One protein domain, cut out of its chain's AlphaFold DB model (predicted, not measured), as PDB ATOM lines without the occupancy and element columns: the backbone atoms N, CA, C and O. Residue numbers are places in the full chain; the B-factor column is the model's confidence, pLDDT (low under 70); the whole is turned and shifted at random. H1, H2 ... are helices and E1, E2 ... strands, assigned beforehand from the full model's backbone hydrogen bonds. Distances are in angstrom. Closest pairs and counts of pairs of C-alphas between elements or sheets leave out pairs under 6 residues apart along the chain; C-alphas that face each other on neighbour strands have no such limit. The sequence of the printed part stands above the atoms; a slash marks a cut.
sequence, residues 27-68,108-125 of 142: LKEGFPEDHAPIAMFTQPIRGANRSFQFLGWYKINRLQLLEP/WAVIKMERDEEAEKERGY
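Overview. This is residues 27 to 68 and 108 to 125 of the 142 residues of an uncharacterized protein of Setosphaeria turcica (strain 28A) (UniProt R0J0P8). One long strand, E2, bends sharply into an arch; E1 pairs along its first arm and E3 along its second, and the short helix H1 packs near the bend. The tip of the E1 and E2 hairpin, residues 45 to 50, sticks out free. The printed part has 60 residues, with three named strands and one named helix in the order E1, E2, E3, H1; the sheet runs E1, E2, E3, all antiparallel, and the class is mixed, helices and strands. The whole is loose, with a radius of gyration of the C-alphas of 14.7 A, and flat, spanning 43 by 33 by 12 A.

Arrangement. Near the first printed residue, residues 29 to 30 form a short antiparallel pairing with residues 63 to 64, which belong to E2, residues 53 to 66. E1, residues 38 to 42, forms a hairpin with E2; N 38 and O 58 are 2.8 A apart and N 55 and O 40 are 2.8 A apart, within hydrogen-bond range. E2 bends by 79 degrees at residue 57, and its pairing is staggered: residues 53 to 58 pair with E1, and residues 58 to 66 with E3, residues 108 to 115. Between E2 and E3, N 59 and O 114 are 2.8 A apart and N 108 and O 66 are 3.0 A apart, within hydrogen-bond range. E1 and E3, the edge strands, are apart, and the sheet is strongly twisted. H1, residues 117 to 123, is on the sheet at a height of 8.0 A and lies over E2, on a local plane fitted to just 6 C-alphas. It runs slantwise to the strands, only just, at 58 degrees to E2 on the local plane. The closest C-alphas of H1 and E2 are those of Glu 120 and Trp 57, 5.6 A apart. In H1 every O i to N i+4 pair is within hydrogen-bond range.

Along the chain. E1 begins with C-alpha 38 at (-35.721, -40.297, -29.476) and measures 13.2 A from first to last C-alpha. E2 measures 30.8 A and E3 22.8 A. H1 measures 10.0 A and ends with C-alpha 123 at (-46.527, -42.708, -28.518).

Size, cuts and confidence. The two C-alphas farthest apart are those of Lys 28 and Ala 48, at 43.7 A. Residues 69 to 107 are not printed, and C-alphas 68 and 108 are 7.4 A apart across the cut. Of the links printed whole, E3 to H1 is tight and E1 to E2 is short. The mean pLDDT of the printed part is 83.6, and residues 27 to 33 and 45 to 50 are under 70.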
ATOM      1  N   LEU A  27     -13.886 -44.024 -44.491       53.56
ATOM      2  CA  LEU A  27     -14.819 -43.655 -43.445       53.56
ATOM      3  C   LEU A  27     -15.580 -44.913 -43.024       53.56
ATOM      4  O   LEU A  27     -16.250 -45.541 -43.843       53.56
ATOM      5  N   LYS A  28     -15.476 -45.288 -41.748       59.91
ATOM      6  CA  LYS A  28     -16.274 -46.374 -41.175       59.91
ATOM      7  C   LYS A  28     -17.701 -45.865 -40.992       59.91
ATOM      8  O   LYS A  28     -18.023 -45.228 -39.990       59.91
ATOM      9  N   GLU A  29     -18.520 -46.071 -42.012       63.91
ATOM     10  CA  GLU A  29     -19.958 -45.841 -41.945       63.91
ATOM     11  C   GLU A  29     -20.581 -46.919 -41.055       63.91
ATOM     12  O   GLU A  29     -20.420 -48.111 -41.312       63.91
ATOM     13  N   GLY A  30     -21.217 -46.499 -39.960       63.75
ATOM     14  CA  GLY A  30     -21.990 -47.395 -39.109       63.75
ATOM     15  C   GLY A  30     -23.365 -47.635 -39.720       63.75
ATOM     16  O   GLY A  30     -23.978 -46.707 -40.254       63.75
ATOM     17  N   PHE A  31     -23.843 -48.874 -39.639       60.62
ATOM     18  CA  PHE A  31     -25.225 -49.206 -39.975       60.62
ATOM     19  C   PHE A  31     -26.168 -48.651 -38.898       60.62
ATOM     20  O   PHE A  31     -25.748 -48.525 -37.744       60.62
ATOM     21  N   PRO A  32     -27.416 -48.298 -39.249       64.06
ATOM     22  CA  PRO A  32     -28.418 -47.959 -38.249       64.06
ATOM     23  C   PRO A  32     -28.638 -49.174 -37.341       64.06
ATOM     24  O   PRO A  32     -29.098 -50.222 -37.794       64.06
ATOM     25  N   GLU A  33     -28.248 -49.049 -36.074       67.75
ATOM     26  CA  GLU A  33     -28.626 -50.004 -35.033       67.75
ATOM     27  C   GLU A  33     -30.070 -49.734 -34.613       67.75
ATOM     28  O   GLU A  33     -30.493 -48.578 -34.534       67.75
ATOM     29  N   ASP A  34     -30.823 -50.800 -34.348       77.06
ATOM     30  CA  ASP A  34     -32.180 -50.694 -33.823       77.06
ATOM     31  C   ASP A  34     -32.120 -50.129 -32.397       77.06
ATOM     32  O   ASP A  34     -31.525 -50.720 -31.493       77.06
ATOM     33  N   HIS A  35     -32.671 -48.934 -32.207       82.38
ATOM     34  CA  HIS A  35     -32.631 -48.217 -30.942       82.38
ATOM     35  C   HIS A  35     -34.009 -47.629 -30.636       82.38
ATOM     36  O   HIS A  35     -34.813 -47.359 -31.527       82.38
ATOM     37  N   ALA A  36     -34.270 -47.348 -29.358       88.44
ATOM     38  CA  ALA A  36     -35.527 -46.725 -28.960       88.44
ATOM     39  C   ALA A  36     -35.726 -45.350 -29.644       88.44
ATOM     40  O   ALA A  36     -34.744 -44.619 -29.831       88.44
ATOM     41  N   PRO A  37     -36.970 -44.964 -29.984       91.88
ATOM     42  CA  PRO A  37     -37.264 -43.650 -30.546       91.88
ATOM     43  C   PRO A  37     -36.831 -42.509 -29.618       91.88
ATOM     44  O   PRO A  37     -37.019 -42.565 -28.400       91.88
ATOM     45  N   ILE A  38     -36.279 -41.444 -30.199       93.12
ATOM     46  CA  ILE A  38     -35.721 -40.297 -29.476       93.12
ATOM     47  C   ILE A  38     -36.694 -39.119 -29.561       93.12
ATOM     48  O   ILE A  38     -37.003 -38.632 -30.649       93.12
ATOM     49  N   ALA A  39     -37.154 -38.629 -28.409       94.06
ATOM     50  CA  ALA A  39     -37.971 -37.422 -28.329       94.06
ATOM     51  C   ALA A  39     -37.107 -36.171 -28.564       94.06
ATOM     52  O   ALA A  39     -36.168 -35.912 -27.809       94.06
ATOM     53  N   MET A  40     -37.437 -35.377 -29.584       92.94
ATOM     54  CA  MET A  40     -36.700 -34.155 -29.919       92.94
ATOM     55  C   MET A  40     -37.460 -32.904 -29.488       92.94
ATOM     56  O   MET A  40     -38.663 -32.776 -29.714       92.94
ATOM     57  N   PHE A  41     -36.733 -31.944 -28.917       92.31
ATOM     58  CA  PHE A  41     -37.278 -30.666 -28.467       92.31
ATOM     59  C   PHE A  41     -36.455 -29.502 -29.014       92.31
ATOM     60  O   PHE A  41     -35.236 -29.599 -29.147       92.31
ATOM     61  N   THR A  42     -37.114 -28.377 -29.286       90.25
ATOM     62  CA  THR A  42     -36.451 -27.101 -29.574       90.25
ATOM     63  C   THR A  42     -36.689 -26.107 -28.449       90.25
ATOM     64  O   THR A  42     -37.768 -26.061 -27.857       90.25
ATOM     65  N   GLN A  43     -35.671 -25.299 -28.162       86.81
ATOM     66  CA  GLN A  43     -35.755 -24.182 -27.233       86.81
ATOM     67  C   GLN A  43     -35.527 -22.879 -28.013       86.81
ATOM     68  O   GLN A  43     -34.384 -22.571 -28.369       86.81
ATOM     69  N   PRO A  44     -36.578 -22.098 -28.312       79.50
ATOM     70  CA  PRO A  44     -36.415 -20.817 -28.980       79.50
ATOM     71  C   PRO A  44     -35.679 -19.832 -28.061       79.50
ATOM     72  O   PRO A  44     -36.128 -19.485 -26.971       79.50
ATOM     73  N   ILE A  45     -34.518 -19.359 -28.513       68.25
ATOM     74  CA  ILE A  45     -33.694 -18.387 -27.790       68.25
ATOM     75  C   ILE A  45     -34.267 -16.991 -28.062       68.25
ATOM     76  O   ILE A  45     -33.733 -16.283 -28.912       68.25
ATOM     77  N   ARG A  46     -35.376 -16.605 -27.410       60.00
ATOM     78  CA  ARG A  46     -35.778 -15.191 -27.215       60.00
ATOM     79  C   ARG A  46     -37.010 -15.029 -26.311       60.00
ATOM     80  O   ARG A  46     -38.115 -15.408 -26.669       60.00
ATOM     81  N   GLY A  47     -36.811 -14.303 -25.210       59.47
ATOM     82  CA  GLY A  47     -37.723 -13.236 -24.781       59.47
ATOM     83  C   GLY A  47     -38.844 -13.567 -23.801       59.47
ATOM     84  O   GLY A  47     -39.063 -12.765 -22.902       59.47
ATOM     85  N   ALA A  48     -39.535 -14.697 -23.905       57.06
ATOM     86  CA  ALA A  48     -40.602 -15.000 -22.954       57.06
ATOM     87  C   ALA A  48     -40.816 -16.506 -22.848       57.06
ATOM     88  O   ALA A  48     -41.153 -17.158 -23.828       57.06
ATOM     89  N   ASN A  49     -40.640 -17.013 -21.628       59.72
ATOM     90  CA  ASN A  49     -40.859 -18.393 -21.201       59.72
ATOM     91  C   ASN A  49     -39.789 -19.376 -21.703       59.72
ATOM     92  O   ASN A  49     -39.573 -19.562 -22.896       59.72
ATOM     93  N   ARG A  50     -39.109 -20.045 -20.762       64.12
ATOM     94  CA  ARG A  50     -38.218 -21.188 -21.022       64.12
ATOM     95  C   ARG A  50     -39.054 -22.401 -21.464       64.12
ATOM     96  O   ARG A  50     -39.110 -23.405 -20.767       64.12
ATOM     97  N   SER A  51     -39.779 -22.287 -22.571       74.94
ATOM     98  CA  SER A  51     -40.620 -23.356 -23.092       74.94
ATOM     99  C   SER A  51     -39.832 -24.193 -24.087       74.94
ATOM    100  O   SER A  51     -39.325 -23.673 -25.081       74.94
ATOM    101  N   PHE A  52     -39.762 -25.493 -23.828       84.75
ATOM    102  CA  PHE A  52     -39.378 -26.475 -24.829       84.75
ATOM    103  C   PHE A  52     -40.596 -26.792 -25.695       84.75
ATOM    104  O   PHE A  52     -41.686 -27.023 -25.175       84.75
ATOM    105  N   GLN A  53     -40.411 -26.806 -27.010       87.69
ATOM    106  CA  GLN A  53     -41.416 -27.281 -27.952       87.69
ATOM    107  C   GLN A  53     -41.020 -28.674 -28.424       87.69
ATOM    108  O   GLN A  53     -39.913 -28.864 -28.928       87.69
ATOM    109  N   PHE A  54     -41.927 -29.637 -28.273       91.00
ATOM    110  CA  PHE A  54     -41.750 -30.973 -28.828       91.00
ATOM    111  C   PHE A  54     -41.817 -30.917 -30.359       91.00
ATOM    112  O   PHE A  54     -42.752 -30.346 -30.918       91.00
ATOM    113  N   LEU A  55     -40.806 -31.475 -31.023       92.50
ATOM    114  CA  LEU A  55     -40.709 -31.525 -32.484       92.50
ATOM    115  C   LEU A  55     -41.208 -32.848 -33.068       92.50
ATOM    116  O   LEU A  55     -41.572 -32.883 -34.240       92.50
ATOM    117  N   GLY A  56     -41.206 -33.919 -32.275       94.50
ATOM    118  CA  GLY A  56     -41.572 -35.258 -32.719       94.50
ATOM    119  C   GLY A  56     -40.597 -36.323 -32.231       94.50
ATOM    120  O   GLY A  56     -39.620 -36.041 -31.525       94.50
ATOM    121  N   TRP A  57     -40.881 -37.555 -32.634       95.62
ATOM    122  CA  TRP A  57     -40.014 -38.705 -32.417       95.62
ATOM    123  C   TRP A  57     -39.073 -38.877 -33.605       95.62
ATOM    124  O   TRP A  57     -39.456 -38.663 -34.754       95.62
ATOM    125  N   TYR A  58     -37.821 -39.216 -33.319       94.56
ATOM    126  CA  TYR A  58     -36.766 -39.351 -34.314       94.56
ATOM    127  C   TYR A  58     -35.963 -40.623 -34.092       94.56
ATOM    128  O   TYR A  58     -35.825 -41.104 -32.966       94.56
ATOM    129  N   LYS A  59     -35.345 -41.098 -35.170       92.25
ATOM    130  CA  LYS A  59     -34.375 -42.184 -35.150       92.25
ATOM    131  C   LYS A  59     -33.063 -41.810 -35.816       92.25
ATOM    132  O   LYS A  59     -33.024 -40.950 -36.694       92.25
ATOM    133  N   ILE A  60     -31.973 -42.428 -35.378       91.12
ATOM    134  CA  ILE A  60     -30.645 -42.272 -35.964       91.12
ATOM    135  C   ILE A  60     -30.597 -43.135 -37.221       91.12
ATOM    136  O   ILE A  60     -30.472 -44.351 -37.156       91.12
ATOM    137  N   ASN A  61     -30.669 -42.493 -38.383       88.44
ATOM    138  CA  ASN A  61     -30.542 -43.194 -39.657       88.44
ATOM    139  C   ASN A  61     -29.071 -43.470 -40.014       88.44
ATOM    140  O   ASN A  61     -28.744 -44.462 -40.659       88.44
ATOM    141  N   ARG A  62     -28.149 -42.586 -39.611       87.00
ATOM    142  CA  ARG A  62     -26.722 -42.752 -39.923       87.00
ATOM    143  C   ARG A  62     -25.834 -42.236 -38.812       87.00
ATOM    144  O   ARG A  62     -25.994 -41.101 -38.361       87.00
ATOM    145  N   LEU A  63     -24.831 -43.037 -38.473       88.56
ATOM    146  CA  LEU A  63     -23.749 -42.678 -37.572       88.56
ATOM    147  C   LEU A  63     -22.417 -42.783 -38.318       88.56
ATOM    148  O   LEU A  63     -22.085 -43.813 -38.900       88.56
ATOM    149  N   GLN A  64     -21.642 -41.705 -38.305       88.56
ATOM    150  CA  GLN A  64     -20.312 -41.665 -38.903       88.56
ATOM    151  C   GLN A  64     -19.311 -41.169 -37.867       88.56
ATOM    152  O   GLN A  64     -19.441 -40.055 -37.359       88.56
ATOM    153  N   LEU A  65     -18.292 -41.977 -37.579       90.06
ATOM    154  CA  LEU A  65     -17.190 -41.567 -36.716       90.06
ATOM    155  C   LEU A  65     -16.103 -40.886 -37.549       90.06
ATOM    156  O   LEU A  65     -15.679 -41.396 -38.584       90.06
ATOM    157  N   LEU A  66     -15.671 -39.720 -37.086       89.50
ATOM    158  CA  LEU A  66     -14.581 -38.941 -37.644       89.50
ATOM    159  C   LEU A  66     -13.389 -39.029 -36.704       89.50
ATOM    160  O   LEU A  66     -13.496 -38.739 -35.507       89.50
ATOM    161  N   GLU A  67     -12.252 -39.416 -37.265       91.31
ATOM    162  CA  GLU A  67     -11.006 -39.486 -36.519       91.31
ATOM    163  C   GLU A  67     -10.437 -38.077 -36.257       91.31
ATOM    164  O   GLU A  67     -10.754 -37.127 -36.994       91.31
ATOM    165  N   PRO A  68      -9.609 -37.923 -35.206       92.12
ATOM    166  CA  PRO A  68      -8.994 -36.651 -34.849       92.12
ATOM    167  C   PRO A  68      -8.205 -36.076 -36.029       92.12
ATOM    168  O   PRO A  68      -7.487 -36.796 -36.719       92.12
ATOM    169  N   TRP A 108     -14.945 -37.598 -33.198       91.94
ATOM    170  CA  TRP A 108     -16.266 -36.983 -33.328       91.94
ATOM    171  C   TRP A 108     -17.257 -37.945 -33.957       91.94
ATOM    172  O   TRP A 108     -16.901 -38.722 -34.834       91.94
ATOM    173  N   ALA A 109     -18.520 -37.850 -33.553       90.94
ATOM    174  CA  ALA A 109     -19.617 -38.547 -34.202       90.94
ATOM    175  C   ALA A 109     -20.471 -37.550 -34.992       90.94
ATOM    176  O   ALA A 109     -20.867 -36.502 -34.483       90.94
ATOM    177  N   VAL A 110     -20.764 -37.891 -36.241       88.88
ATOM    178  CA  VAL A 110     -21.764 -37.221 -37.067       88.88
ATOM    179  C   VAL A 110     -22.985 -38.117 -37.110       88.88
ATOM    180  O   VAL A 110     -22.927 -39.237 -37.613       88.88
ATOM    181  N   ILE A 111     -24.088 -37.595 -36.590       90.62
ATOM    182  CA  ILE A 111     -25.370 -38.286 -36.527       90.62
ATOM    183  C   ILE A 111     -26.295 -37.636 -37.553       90.62
ATOM    184  O   ILE A 111     -26.413 -36.409 -37.595       90.62
ATOM    185  N   LYS A 112     -26.946 -38.447 -38.387       90.12
ATOM    186  CA  LYS A 112     -28.123 -38.029 -39.151       90.12
ATOM    187  C   LYS A 112     -29.344 -38.679 -38.534       90.12
ATOM    188  O   LYS A 112     -29.367 -39.894 -38.346       90.12
ATOM    189  N   MET A 113     -30.333 -37.851 -38.232       91.56
ATOM    190  CA  MET A 113     -31.592 -38.282 -37.647       91.56
ATOM    191  C   MET A 113     -32.724 -38.055 -38.639       91.56
ATOM    192  O   MET A 113     -32.699 -37.085 -39.398       91.56
ATOM    193  N   GLU A 114     -33.712 -38.936 -38.602       93.31
ATOM    194  CA  GLU A 114     -34.927 -38.881 -39.408       93.31
ATOM    195  C   GLU A 114     -36.145 -39.010 -38.505       93.31
ATOM    196  O   GLU A 114     -36.045 -39.548 -37.402       93.31
ATOM    197  N   ARG A 115     -37.279 -38.470 -38.948       93.31
ATOM    198  CA  ARG A 115     -38.521 -38.541 -38.183       93.31
ATOM    199  C   ARG A 115     -39.019 -39.983 -38.152       93.31
ATOM    200  O   ARG A 115     -38.955 -40.684 -39.158       93.31
ATOM    201  N   ASP A 116     -39.502 -40.405 -36.996       92.06
ATOM    202  CA  ASP A 116     -40.064 -41.729 -36.780       92.06
ATOM    203  C   ASP A 116     -41.595 -41.634 -36.723       92.06
ATOM    204  O   ASP A 116     -42.182 -41.348 -35.678       92.06
ATOM    205  N   GLU A 117     -42.234 -41.809 -37.883       92.56
ATOM    206  CA  GLU A 117     -43.692 -41.702 -38.027       92.56
ATOM    207  C   GLU A 117     -44.441 -42.802 -37.260       92.56
ATOM    208  O   GLU A 117     -45.545 -42.574 -36.764       92.56
ATOM    209  N   GLU A 118     -43.835 -43.985 -37.130       90.00
ATOM    210  CA  GLU A 118     -44.413 -45.114 -36.400       90.00
ATOM    211  C   GLU A 118     -44.450 -44.804 -34.904       90.00
ATOM    212  O   GLU A 118     -45.515 -44.873 -34.282       90.00
ATOM    213  N   ALA A 119     -43.323 -44.349 -34.349       88.94
ATOM    214  CA  ALA A 119     -43.247 -43.923 -32.957       88.94
ATOM    215  C   ALA A 119     -44.150 -42.714 -32.666       88.94
ATOM    216  O   ALA A 119     -44.735 -42.628 -31.587       88.94
ATOM    217  N   GLU A 120     -44.300 -41.785 -33.613       89.88
ATOM    218  CA  GLU A 120     -45.200 -40.636 -33.463       89.88
ATOM    219  C   GLU A 120     -46.673 -41.053 -33.421       89.88
ATOM    220  O   GLU A 120     -47.433 -40.512 -32.616       89.88
ATOM    221  N   LYS A 121     -47.062 -42.064 -34.204       90.38
ATOM    222  CA  LYS A 121     -48.411 -42.639 -34.165       90.38
ATOM    223  C   LYS A 121     -48.670 -43.458 -32.898       90.38
ATOM    224  O   LYS A 121     -49.776 -43.400 -32.367       90.38
ATOM    225  N   GLU A 122     -47.684 -44.221 -32.431       91.12
ATOM    226  CA  GLU A 122     -47.820 -45.092 -31.258       91.12
ATOM    227  C   GLU A 122     -47.785 -44.305 -29.939       91.12
ATOM    228  O   GLU A 122     -48.622 -44.512 -29.062       91.12
ATOM    229  N   ARG A 123     -46.814 -43.396 -29.789       88.31
ATOM    230  CA  ARG A 123     -46.527 -42.708 -28.518       88.31
ATOM    231  C   ARG A 123     -47.202 -41.348 -28.406       88.31
ATOM    232  O   ARG A 123     -47.456 -40.890 -27.294       88.31
ATOM    233  N   GLY A 124     -47.473 -40.688 -29.532       88.44
ATOM    234  CA  GLY A 124     -48.051 -39.348 -29.556       88.44
ATOM    235  C   GLY A 124     -47.185 -38.296 -28.850       88.44
ATOM    236  O   GLY A 124     -45.959 -38.416 -28.757       88.44
ATOM    237  N   TYR A 125     -47.829 -37.230 -28.370       86.69
ATOM    238  CA  TYR A 125     -47.158 -36.151 -27.643       86.69
ATOM    239  C   TYR A 125     -46.781 -36.585 -26.218       86.69
ATOM    240  O   TYR A 125     -47.643 -37.084 -25.490       86.69
TER     241      TYR A 125